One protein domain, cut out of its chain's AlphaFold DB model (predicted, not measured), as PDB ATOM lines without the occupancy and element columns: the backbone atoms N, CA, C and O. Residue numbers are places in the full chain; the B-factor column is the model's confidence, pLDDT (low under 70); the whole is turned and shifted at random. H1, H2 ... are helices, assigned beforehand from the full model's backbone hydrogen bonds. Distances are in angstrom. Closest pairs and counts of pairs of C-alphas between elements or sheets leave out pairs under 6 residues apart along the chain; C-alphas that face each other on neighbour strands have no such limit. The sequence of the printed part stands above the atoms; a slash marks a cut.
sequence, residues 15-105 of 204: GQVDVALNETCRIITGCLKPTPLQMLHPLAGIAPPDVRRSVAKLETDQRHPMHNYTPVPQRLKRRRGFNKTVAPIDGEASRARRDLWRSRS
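What this domain is: This is residues 15 to 105 of the 204 residues of an uncharacterized protein of Helicoverpa armigera (UniProt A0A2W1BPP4). H1 and H2 make one end, H3 lies in the middle with H5 packed on it, and a wide loop, residues 55 to 81, makes the other end. The 91 printed residues, under half in named elements, hold five named helices, H1 to H5 in order, and no named strand: all helix. The whole is loose, radius of gyration of the C-alphas 15.7 A, spanning 44 by 31 by 25 A.

How they stand to each other: H1, residues 15 to 29, touches H2, residues 37 to 43, at a steep tilt of 47 degrees; the closest C-alphas, of Thr 29 and Leu 43, are 6.2 A apart. H3, residues 49 to 54, touches H5, residues 93 to 103; the closest C-alphas, of Val 51 and Trp 101, are 6.2 A apart. H4, residues 82 to 85, touches no helix. Every O i to N i+4 pair is within hydrogen-bond range in H1, H3 and H5; H2 has 1 of 3, with 2 of 4 O i to N i+3 pairs.

Where its parts are: H1, 21.1 A long, begins at C-alpha 15 (137.433, 138.990, 183.404); H5, 15.4 A, ends at C-alpha 103 (159.806, 135.438, 179.914).

The domain as a whole: The printed part has no cut. The link H3 to H4 is long, and 24 residues have pLDDT under 70, among them 79 to 91.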
ATOM      1  N   GLY A  15     137.486 140.288 182.727       68.88
ATOM      2  CA  GLY A  15     137.433 138.990 183.404       68.88
ATOM      3  C   GLY A  15     136.448 137.993 182.783       68.88
ATOM      4  O   GLY A  15     136.739 136.804 182.747       68.88
ATOM      5  N   GLN A  16     135.311 138.444 182.242       74.75
ATOM      6  CA  GLN A  16     134.358 137.544 181.571       74.75
ATOM      7  C   GLN A  16     134.909 137.019 180.239       74.75
ATOM      8  O   GLN A  16     134.687 135.860 179.891       74.75
ATOM      9  N   VAL A  17     135.669 137.854 179.526       81.94
ATOM     10  CA  VAL A  17     136.346 137.465 178.280       81.94
ATOM     11  C   VAL A  17     137.414 136.405 178.555       81.94
ATOM     12  O   VAL A  17     137.502 135.423 177.821       81.94
ATOM     13  N   ASP A  18     138.173 136.557 179.646       87.50
ATOM     14  CA  ASP A  18     139.196 135.590 180.049       87.50
ATOM     15  C   ASP A  18     138.580 134.207 180.348       87.50
ATOM     16  O   ASP A  18     139.115 133.183 179.922       87.50
ATOM     17  N   VAL A  19     137.419 134.162 181.017       89.38
ATOM     18  CA  VAL A  19     136.691 132.907 181.290       89.38
ATOM     19  C   VAL A  19     136.255 132.227 179.993       89.38
ATOM     20  O   VAL A  19     136.531 131.041 179.806       89.38
ATOM     21  N   ALA A  20     135.625 132.968 179.078       91.31
ATOM     22  CA  ALA A  20     135.174 132.423 177.799       91.31
ATOM     23  C   ALA A  20     136.344 131.908 176.944       91.31
ATOM     24  O   ALA A  20     136.250 130.833 176.344       91.31
ATOM     25  N   LEU A  21     137.472 132.629 176.931       91.75
ATOM     26  CA  LEU A  21     138.683 132.177 176.249       91.75
ATOM     27  C   LEU A  21     139.197 130.868 176.853       91.75
ATOM     28  O   LEU A  21     139.495 129.936 176.111       91.75
ATOM     29  N   ASN A  22     139.285 130.782 178.179       93.31
ATOM     30  CA  ASN A  22     139.787 129.590 178.858       93.31
ATOM     31  C   ASN A  22     138.917 128.361 178.568       93.31
ATOM     32  O   ASN A  22     139.454 127.302 178.248       93.31
ATOM     33  N   GLU A  23     137.591 128.497 178.616       94.44
ATOM     34  CA  GLU A  23     136.675 127.406 178.256       94.44
ATOM     35  C   GLU A  23     136.822 127.006 176.780       94.44
ATOM     36  O   GLU A  23     136.917 125.821 176.459       94.44
ATOM     37  N   THR A  24     136.969 127.979 175.879       94.62
ATOM     38  CA  THR A  24     137.208 127.711 174.453       94.62
ATOM     39  C   THR A  24     138.524 126.961 174.233       94.62
ATOM     40  O   THR A  24     138.561 125.964 173.511       94.62
ATOM     41  N   CYS A  25     139.602 127.370 174.907       95.12
ATOM     42  CA  CYS A  25     140.885 126.674 174.854       95.12
ATOM     43  C   CYS A  25     140.760 125.225 175.352       95.12
ATOM     44  O   CYS A  25     141.370 124.330 174.766       95.12
ATOM     45  N   ARG A  26     139.952 124.953 176.389       95.94
ATOM     46  CA  ARG A  26     139.685 123.578 176.858       95.94
ATOM     47  C   ARG A  26     138.939 122.758 175.815       95.94
ATOM     48  O   ARG A  26     139.289 121.599 175.598       95.94
ATOM     49  N   ILE A  27     137.967 123.352 175.125       95.06
ATOM     50  CA  ILE A  27     137.242 122.683 174.038       95.06
ATOM     51  C   ILE A  27     138.214 122.316 172.911       95.06
ATOM     52  O   ILE A  27     138.285 121.142 172.546       95.06
ATOM     53  N   ILE A  28     139.011 123.271 172.423       93.69
ATOM     54  CA  ILE A  28     139.973 123.061 171.326       93.69
ATOM     55  C   ILE A  28     141.000 121.983 171.699       93.69
ATOM     56  O   ILE A  28     141.197 121.013 170.967       93.69
ATOM     57  N   THR A  29     141.627 122.111 172.867       95.19
ATOM     58  CA  THR A  29     142.697 121.200 173.310       95.19
ATOM     59  C   THR A  29     142.175 119.849 173.785       95.19
ATOM     60  O   THR A  29     142.886 118.852 173.714       95.19
ATOM     61  N   GLY A  30     140.926 119.773 174.253       95.00
ATOM     62  CA  GLY A  30     140.400 118.560 174.870       95.00
ATOM     63  C   GLY A  30     140.847 118.308 176.310       95.00
ATOM     64  O   GLY A  30     140.588 117.220 176.843       95.00
ATOM     65  N   CYS A  31     141.522 119.283 176.919       96.19
ATOM     66  CA  CYS A  31     141.968 119.234 178.303       96.19
ATOM     67  C   CYS A  31     140.787 119.317 179.278       96.19
ATOM     68  O   CYS A  31     139.776 119.971 179.025       96.19
ATOM     69  N   LEU A  32     140.936 118.667 180.429       94.75
ATOM     70  CA  LEU A  32     139.920 118.663 181.478       94.75
ATOM     71  C   LEU A  32     139.956 119.979 182.266       94.75
ATOM     72  O   LEU A  32     140.960 120.690 182.266       94.75
ATOM     73  N   LYS A  33     138.874 120.313 182.978       93.44
ATOM     74  CA  LYS A  33     138.793 121.525 183.818       93.44
ATOM     75  C   LYS A  33     139.939 121.664 184.847       93.44
ATOM     76  O   LYS A  33     140.408 122.786 185.025       93.44
ATOM     77  N   PRO A  34     140.452 120.579 185.464       94.00
ATOM     78  CA  PRO A  34     141.579 120.661 186.396       94.00
ATOM     79  C   PRO A  34     142.923 121.025 185.750       94.00
ATOM     80  O   PRO A  34     143.870 121.332 186.467       94.00
ATOM     81  N   THR A  35     143.042 120.999 184.416       94.38
ATOM     82  CA  THR A  35     144.297 121.345 183.740       94.38
ATOM     83  C   THR A  35     144.680 122.804 184.041       94.38
ATOM     84  O   THR A  35     143.844 123.693 183.805       94.38
ATOM     85  N   PRO A  36     145.918 123.069 184.510       93.19
ATOM     86  CA  PRO A  36     146.404 124.419 184.787       93.19
ATOM     87  C   PRO A  36     146.374 125.319 183.547       93.19
ATOM     88  O   PRO A  36     146.777 124.908 182.458       93.19
ATOM     89  N   LEU A  37     145.960 126.580 183.718       91.56
ATOM     90  CA  LEU A  37     145.867 127.547 182.611       91.56
ATOM     91  C   LEU A  37     147.215 127.787 181.920       91.56
ATOM     92  O   LEU A  37     147.265 127.935 180.701       91.56
ATOM     93  N   GLN A  38     148.313 127.753 182.681       91.19
ATOM     94  CA  GLN A  38     149.668 127.913 182.149       91.19
ATOM     95  C   GLN A  38     149.994 126.872 181.069       91.19
ATOM     96  O   GLN A  38     150.653 127.208 180.093       91.19
ATOM     97  N   MET A  39     149.488 125.640 181.209       93.62
ATOM     98  CA  MET A  39     149.685 124.549 180.244       93.62
ATOM     99  C   MET A  39     148.637 124.548 179.127       93.62
ATOM    100  O   MET A  39     148.899 124.048 178.037       93.62
ATOM    101  N   LEU A  40     147.462 125.125 179.382       94.69
ATOM    102  CA  LEU A  40     146.347 125.172 178.441       94.69
ATOM    103  C   LEU A  40     146.631 126.084 177.237       94.69
ATOM    104  O   LEU A  40     146.417 125.688 176.093       94.69
ATOM    105  N   HIS A  41     147.115 127.298 177.497       93.56
ATOM    106  CA  HIS A  41     147.386 128.311 176.471       93.56
ATOM    107  C   HIS A  41     148.409 127.863 175.406       93.56
ATOM    108  O   HIS A  41     148.117 128.006 174.216       93.56
ATOM    109  N   PRO A  42     149.556 127.252 175.773       93.81
ATOM    110  CA  PRO A  42     150.496 126.698 174.800       93.81
ATOM    111  C   PRO A  42     149.875 125.618 173.914       93.81
ATOM    112  O   PRO A  42     150.107 125.609 172.711       93.81
ATOM    113  N   LEU A  43     149.049 124.734 174.484       94.62
ATOM    114  CA  LEU A  43     148.397 123.666 173.721       94.62
ATOM    115  C   LEU A  43     147.332 124.195 172.760       94.62
ATOM    116  O   LEU A  43     147.117 123.617 171.699       94.62
ATOM    117  N   ALA A  44     146.675 125.295 173.125       93.81
ATOM    118  CA  ALA A  44     145.744 125.996 172.251       93.81
ATOM    119  C   ALA A  44     146.454 126.865 171.197       93.81
ATOM    120  O   ALA A  44     145.786 127.411 170.325       93.81
ATOM    121  N   GLY A  45     147.781 127.024 171.280       92.19
ATOM    122  CA  GLY A  45     148.541 127.889 170.381       92.19
ATOM    123  C   GLY A  45     148.229 129.377 170.552       92.19
ATOM    124  O   GLY A  45     148.409 130.150 169.620       92.19
ATOM    125  N   ILE A  46     147.735 129.801 171.718       90.56
ATOM    126  CA  ILE A  46     147.300 131.183 171.955       90.56
ATOM    127  C   ILE A  46     147.941 131.699 173.237       90.56
ATOM    128  O   ILE A  46     147.794 131.084 174.288       90.56
ATOM    129  N   ALA A  47     148.592 132.862 173.171       90.25
ATOM    130  CA  ALA A  47     149.165 133.501 174.350       90.25
ATOM    131  C   ALA A  47     148.088 133.853 175.407       90.25
ATOM    132  O   ALA A  47     146.967 134.231 175.040       90.25
ATOM    133  N   PRO A  48     148.412 133.786 176.711       89.75
ATOM    134  CA  PRO A  48     147.519 134.187 177.793       89.75
ATOM    135  C   PRO A  48     146.962 135.616 177.636       89.75
ATOM    136  O   PRO A  48     147.633 136.489 177.070       89.75
ATOM    137  N   PRO A  49     145.749 135.903 178.147       87.88
ATOM    138  CA  PRO A  49     145.113 137.210 177.991       87.88
ATOM    139  C   PRO A  49     145.917 138.405 178.498       87.88
ATOM    140  O   PRO A  49     145.795 139.499 177.951       87.88
ATOM    141  N   ASP A  50     146.691 138.246 179.569       85.50
ATOM    142  CA  ASP A  50     147.534 139.307 180.129       85.50
ATOM    143  C   ASP A  50     148.687 139.669 179.178       85.50
ATOM    144  O   ASP A  50     148.973 140.851 178.966       85.50
ATOM    145  N   VAL A  51     149.292 138.669 178.530       87.00
ATOM    146  CA  VAL A  51     150.322 138.858 177.499       87.00
ATOM    147  C   VAL A  51     149.719 139.530 176.263       87.00
ATOM    148  O   VAL A  51     150.261 140.506 175.751       87.00
ATOM    149  N   ARG A  52     148.547 139.073 175.809       82.81
ATOM    150  CA  ARG A  52     147.879 139.651 174.628       82.81
ATOM    151  C   ARG A  52     147.419 141.090 174.848       82.81
ATOM    152  O   ARG A  52     147.458 141.888 173.920       82.81
ATOM    153  N   ARG A  53     146.995 141.434 176.066       80.56
ATOM    154  CA  ARG A  53     146.575 142.798 176.416       80.56
ATOM    155  C   ARG A  53     147.738 143.757 176.633       80.56
ATOM    156  O   ARG A  53     147.521 144.954 176.531       80.56
ATOM    157  N   SER A  54     148.931 143.268 176.962       77.56
ATOM    158  CA  SER A  54     150.099 144.125 177.228       77.56
ATOM    159  C   SER A  54     150.867 144.516 175.968       77.56
ATOM    160  O   SER A  54     151.607 145.497 175.989       77.56
ATOM    161  N   VAL A  55     150.653 143.786 174.874       70.75
ATOM    162  CA  VAL A  55     151.347 143.968 173.601       70.75
ATOM    163  C   VAL A  55     150.291 144.180 172.517       70.75
ATOM    164  O   VAL A  55     149.851 143.237 171.861       70.75
ATOM    165  N   ALA A  56     149.845 145.423 172.345       61.94
ATOM    166  CA  ALA A  56     148.897 145.782 171.296       61.94
ATOM    167  C   ALA A  56     149.268 147.104 170.623       61.94
ATOM    168  O   ALA A  56     149.156 148.163 171.228       61.94
ATOM    169  N   LYS A  57     149.607 147.053 169.334       57.31
ATOM    170  CA  LYS A  57     149.423 148.184 168.420       57.31
ATOM    171  C   LYS A  57     149.107 147.660 167.022       57.31
ATOM    172  O   LYS A  57     149.975 147.117 166.356       57.31
ATOM    173  N   LEU A  58     147.858 147.850 166.598       55.78
ATOM    174  CA  LEU A  58     147.490 147.951 165.180       55.78
ATOM    175  C   LEU A  58     147.258 149.421 164.779       55.78
ATOM    176  O   LEU A  58     146.770 149.700 163.696       55.78
ATOM    177  N   GLU A  59     147.592 150.384 165.647       53.38
ATOM    178  CA  GLU A  59     147.403 151.817 165.369       53.38
ATOM    179  C   GLU A  59     148.280 152.312 164.207       53.38
ATOM    180  O   GLU A  59     147.940 153.297 163.557       53.38
ATOM    181  N   THR A  60     149.380 151.617 163.913       57.94
ATOM    182  CA  THR A  60     150.262 151.887 162.770       57.94
ATOM    183  C   THR A  60     149.712 151.383 161.436       57.94
ATOM    184  O   THR A  60     150.175 151.845 160.397       57.94
ATOM    185  N   ASP A  61     148.733 150.473 161.435       66.06
ATOM    186  CA  ASP A  61     148.125 149.976 160.200       66.06
ATOM    187  C   ASP A  61     147.050 150.953 159.715       66.06
ATOM    188  O   ASP A  61     146.062 151.190 160.408       66.06
ATOM    189  N   GLN A  62     147.223 151.487 158.504       73.12
ATOM    190  CA  GLN A  62     146.261 152.389 157.861       73.12
ATOM    191  C   GLN A  62     144.865 151.777 157.699       73.12
ATOM    192  O   GLN A  62     143.878 152.506 157.627       73.12
ATOM    193  N   ARG A  63     144.762 150.444 157.645       76.44
ATOM    194  CA  ARG A  63     143.488 149.723 157.504       76.44
ATOM    195  C   ARG A  63     142.746 149.560 158.826       76.44
ATOM    196  O   ARG A  63     141.601 149.107 158.837       76.44
ATOM    197  N   HIS A  64     143.385 149.881 159.946       69.62
ATOM    198  CA  HIS A  64     142.787 149.700 161.253       69.62
ATOM    199  C   HIS A  64     141.746 150.799 161.537       69.62
ATOM    200  O   HIS A  64     142.053 151.979 161.376       69.62
ATOM    201  N   PRO A  65     140.543 150.473 162.053       74.75
ATOM    202  CA  PRO A  65     139.509 151.475 162.345       74.75
ATOM    203  C   PRO A  65     139.931 152.565 163.341       74.75
ATOM    204  O   PRO A  65     139.328 153.631 163.379       74.75
ATOM    205  N   MET A  66     140.951 152.295 164.165       69.88
ATOM    206  CA  MET A  66     141.530 153.276 165.093       69.88
ATOM    207  C   MET A  66     142.833 153.913 164.579       69.88
ATOM    208  O   MET A  66     143.556 154.524 165.365       69.88
ATOM    209  N   HIS A  67     143.180 153.753 163.301       74.31
ATOM    210  CA  HIS A  67     144.317 154.454 162.709       74.31
ATOM    211  C   HIS A  67     144.099 155.970 162.808       74.31
ATOM    212  O   HIS A  67     143.023 156.466 162.479       74.31
ATOM    213  N   ASN A  68     145.099 156.705 163.306       72.62
ATOM    214  CA  ASN A  68     145.017 158.144 163.608       72.62
ATOM    215  C   ASN A  68     143.902 158.549 164.592       72.62
ATOM    216  O   ASN A  68     143.555 159.728 164.697       72.62
ATOM    217  N   TYR A  69     143.342 157.600 165.349       75.44
ATOM    218  CA  TYR A  69     142.359 157.927 166.370       75.44
ATOM    219  C   TYR A  69     143.010 158.722 167.504       75.44
ATOM    220  O   TYR A  69     143.947 158.262 168.156       75.44
ATOM    221  N   THR A  70     142.479 159.914 167.773       73.44
ATOM    222  CA  THR A  70     142.938 160.737 168.893       73.44
ATOM    223  C   THR A  70     142.157 160.343 170.149       73.44
ATOM    224  O   THR A  70     140.934 160.501 170.181       73.44
ATOM    225  N   PRO A  71     142.811 159.807 171.197       70.69
ATOM    226  CA  PRO A  71     142.106 159.325 172.373       70.69
ATOM    227  C   PRO A  71     141.410 160.469 173.116       70.69
ATOM    228  O   PRO A  71     142.024 161.473 173.471       70.69
ATOM    229  N   VAL A  72     140.118 160.282 173.401       74.06
ATOM    230  CA  VAL A  72     139.314 161.239 174.174       74.06
ATOM    231  C   VAL A  72     139.881 161.380 175.594       74.06
ATOM    232  O   VAL A  72     140.271 160.369 176.199       74.06
ATOM    233  N   PRO A  73     139.888 162.595 176.176       73.25
ATOM    234  CA  PRO A  73     140.259 162.792 177.567       73.25
ATOM    235  C   PRO A  73     139.487 161.867 178.511       73.25
ATOM    236  O   PRO A  73     138.298 161.582 178.353       73.25
ATOM    237  N   GLN A  74     140.191 161.371 179.521       67.69
ATOM    238  CA  GLN A  74     139.665 160.378 180.444       67.69
ATOM    239  C   GLN A  74     138.553 160.985 181.314       67.69
ATOM    240  O   GLN A  74     138.830 161.763 182.220       67.69
ATOM    241  N   ARG A  75     137.298 160.573 181.089       71.75
ATOM    242  CA  ARG A  75     136.133 161.106 181.823       71.75
ATOM    243  C   ARG A  75     136.157 160.820 183.332       71.75
ATOM    244  O   ARG A  75     135.568 161.563 184.104       71.75
ATOM    245  N   LEU A  76     136.790 159.722 183.763       77.94
ATOM    246  CA  LEU A  76     136.817 159.274 185.164       77.94
ATOM    247  C   LEU A  76     138.204 158.771 185.576       77.94
ATOM    248  O   LEU A  76     138.756 157.887 184.918       77.94
ATOM    249  N   LYS A  77     138.709 159.219 186.737       69.94
ATOM    250  CA  LYS A  77     140.040 158.867 187.286       69.94
ATOM    251  C   LYS A  77     140.299 157.353 187.382       69.94
ATOM    252  O   LYS A  77     141.428 156.912 187.198       69.94
ATOM    253  N   ARG A  78     139.255 156.543 187.606       70.06
ATOM    254  CA  ARG A  78     139.350 155.072 187.710       70.06
ATOM    255  C   ARG A  78     139.435 154.334 186.366       70.06
ATOM    256  O   ARG A  78     139.887 153.193 186.342       70.06
ATOM    257  N   ARG A  79     139.005 154.938 185.252       68.31
ATOM    258  CA  ARG A  79     139.012 154.278 183.934       68.31
ATOM    259  C   ARG A  79     140.369 154.441 183.253       68.31
ATOM    260  O   ARG A  79     140.577 155.413 182.537       68.31
ATOM    261  N   ARG A  80     141.288 153.492 183.445       64.88
ATOM    262  CA  ARG A  80     142.525 153.443 182.648       64.88
ATOM    263  C   ARG A  80     142.165 153.073 181.208       64.88
ATOM    264  O   ARG A  80     141.612 152.005 180.968       64.88
ATOM    265  N   GLY A  81     142.410 153.987 180.271       65.19
ATOM    266  CA  GLY A  81     142.213 153.723 178.847       65.19
ATOM    267  C   GLY A  81     143.186 152.654 178.353       65.19
ATOM    268  O   GLY A  81     144.319 152.581 178.835       65.19
ATOM    269  N   PHE A  82     142.748 151.850 177.384       66.44
ATOM    270  CA  PHE A  82     143.557 150.806 176.752       66.44
ATOM    271  C   PHE A  82     144.911 151.365 176.284       66.44
ATOM    272  O   PHE A  82     145.952 150.918 176.752       66.44
ATOM    273  N   ASN A  83     144.895 152.474 175.540       65.38
ATOM    274  CA  ASN A  83     146.094 153.122 174.992       65.38
ATOM    275  C   ASN A  83     147.092 153.634 176.048       65.38
ATOM    276  O   ASN A  83     148.253 153.847 175.729       65.38
ATOM    277  N   LYS A  84     146.669 153.833 177.308       66.06
ATOM    278  CA  LYS A  84     147.574 154.218 178.414       66.06
ATOM    279  C   LYS A  84     148.200 153.017 179.130       66.06
ATOM    280  O   LYS A  84     149.105 153.201 179.935       66.06
ATOM    281  N   THR A  85     147.659 151.820 178.920       64.56
ATOM    282  CA  THR A  85     148.060 150.590 179.625       64.56
ATOM    283  C   THR A  85     148.995 149.732 178.776       64.56
ATOM    284  O   THR A  85     149.738 148.916 179.313       64.56
ATOM    285  N   VAL A  86     148.958 149.914 177.458       67.56
ATOM    286  CA  VAL A  86     149.732 149.130 176.500       67.56
ATOM    287  C   VAL A  86     151.049 149.829 176.178       67.56
ATOM    288  O   VAL A  86     151.063 151.025 175.884       67.56
ATOM    289  N   ALA A  87     152.155 149.085 176.226       64.75
ATOM    290  CA  ALA A  87     153.453 149.611 175.826       64.75
ATOM    291  C   ALA A  87     153.500 149.816 174.296       64.75
ATOM    292  O   ALA A  87     152.989 148.971 173.554       64.75
ATOM    293  N   PRO A  88     154.113 150.905 173.796       61.19
ATOM    294  CA  PRO A  88     154.496 150.996 172.392       61.19
ATOM    295  C   PRO A  88     155.378 149.801 172.027       61.19
ATOM    296  O   PRO A  88     156.233 149.405 172.815       61.19
ATOM    297  N   ILE A  89     155.152 149.218 170.854       64.19
ATOM    298  CA  ILE A  89     155.965 148.110 170.354       64.19
ATOM    299  C   ILE A  89     156.775 148.643 169.187       64.19
ATOM    300  O   ILE A  89     156.192 149.116 168.210       64.19
ATOM    301  N   ASP A  90     158.091 148.508 169.278       57.53
ATOM    302  CA  ASP A  90     158.992 148.705 168.152       57.53
ATOM    303  C   ASP A  90     159.143 147.353 167.433       57.53
ATOM    304  O   ASP A  90     159.755 146.416 167.948       57.53
ATOM    305  N   GLY A  91     158.509 147.212 166.264       67.12
ATOM    306  CA  GLY A  91     158.576 146.005 165.430       67.12
ATOM    307  C   GLY A  91     157.321 145.123 165.441       67.12
ATOM    308  O   GLY A  91     156.197 145.589 165.619       67.12
ATOM    309  N   GLU A  92     157.499 143.824 165.177       73.88
ATOM    310  CA  GLU A  92     156.389 142.885 164.984       73.88
ATOM    311  C   GLU A  92     155.726 142.499 166.320       73.88
ATOM    312  O   GLU A  92     156.312 141.795 167.150       73.88
ATOM    313  N   ALA A  93     154.462 142.894 166.507       75.56
ATOM    314  CA  ALA A  93     153.691 142.626 167.726       75.56
ATOM    315  C   ALA A  93     153.635 141.135 168.109       75.56
ATOM    316  O   ALA A  93     153.603 140.785 169.289       75.56
ATOM    317  N   SER A  94     153.654 140.236 167.125       76.81
ATOM    318  CA  SER A  94     153.687 138.785 167.345       76.81
ATOM    319  C   SER A  94     155.005 138.307 167.956       76.81
ATOM    320  O   SER A  94     155.012 137.394 168.781       76.81
ATOM    321  N   ARG A  95     156.138 138.927 167.607       82.81
ATOM    322  CA  ARG A  95     157.438 138.610 168.210       82.81
ATOM    323  C   ARG A  95     157.494 139.085 169.660       82.81
ATOM    324  O   ARG A  95     157.747 138.269 170.541       82.81
ATOM    325  N   ALA A  96     157.123 140.341 169.905       83.69
ATOM    326  CA  ALA A  96     157.072 140.914 171.249       83.69
ATOM    327  C   ALA A  96     156.144 140.121 172.193       83.69
ATOM    328  O   ALA A  96     156.501 139.871 173.345       83.69
ATOM    329  N   ARG A  97     154.986 139.645 171.700       86.69
ATOM    330  CA  ARG A  97     154.094 138.755 172.468       86.69
ATOM    331  C   ARG A  97     154.759 137.436 172.823       86.69
ATOM    332  O   ARG A  97     154.693 137.033 173.980       86.69
ATOM    333  N   ARG A  98     155.402 136.768 171.860       87.88
ATOM    334  CA  ARG A  98     156.089 135.488 172.106       87.88
ATOM    335  C   ARG A  98     157.234 135.638 173.103       87.88
ATOM    336  O   ARG A  98     157.386 134.784 173.972       87.88
ATOM    337  N   ASP A  99     157.999 136.719 173.016       88.56
ATOM    338  CA  ASP A  99     159.117 136.970 173.925       88.56
ATOM    339  C   ASP A  99     158.620 137.273 175.348       88.56
ATOM    340  O   ASP A  99     159.120 136.689 176.312       88.56
ATOM    341  N   LEU A 100     157.561 138.082 175.483       88.38
ATOM    342  CA  LEU A 100     156.900 138.326 176.768       88.38
ATOM    343  C   LEU A 100     156.251 137.059 177.343       88.38
ATOM    344  O   LEU A 100     156.265 136.836 178.552       88.38
ATOM    345  N   TRP A 101     155.678 136.217 176.484       90.38
ATOM    346  CA  TRP A 101     155.100 134.947 176.903       90.38
ATOM    347  C   TRP A 101     156.177 134.005 177.444       90.38
ATOM    348  O   TRP A 101     155.997 133.430 178.518       90.38
ATOM    349  N   ARG A 102     157.317 133.883 176.748       89.62
ATOM    350  CA  ARG A 102     158.450 133.066 177.205       89.62
ATOM    351  C   ARG A 102     159.028 133.570 178.523       89.62
ATOM    352  O   ARG A 102     159.253 132.750 179.405       89.62
ATOM    353  N   SER A 103     159.212 134.881 178.688       88.75
ATOM    354  CA  SER A 103     159.806 135.438 179.914       88.75
ATOM    355  C   SER A 103     158.942 135.244 181.163       88.75
ATOM    356  O   SER A 103     159.473 135.182 182.268       88.75
ATOM    357  N   ARG A 104     157.619 135.118 181.001       87.25
ATOM    358  CA  ARG A 104     156.665 134.872 182.097       87.25
ATOM    359  C   ARG A 104     156.309 133.399 182.295       87.25
ATOM    360  O   ARG A 104     155.525 133.080 183.191       87.25
ATOM    361  N   SER A 105     156.798 132.509 181.438       85.50
ATOM    362  CA  SER A 105     156.398 131.108 181.467       85.50
ATOM    363  C   SER A 105     157.058 130.372 182.631       85.50
ATOM    364  O   SER A 105     158.272 130.417 182.793       85.50
TER     365      SER A 105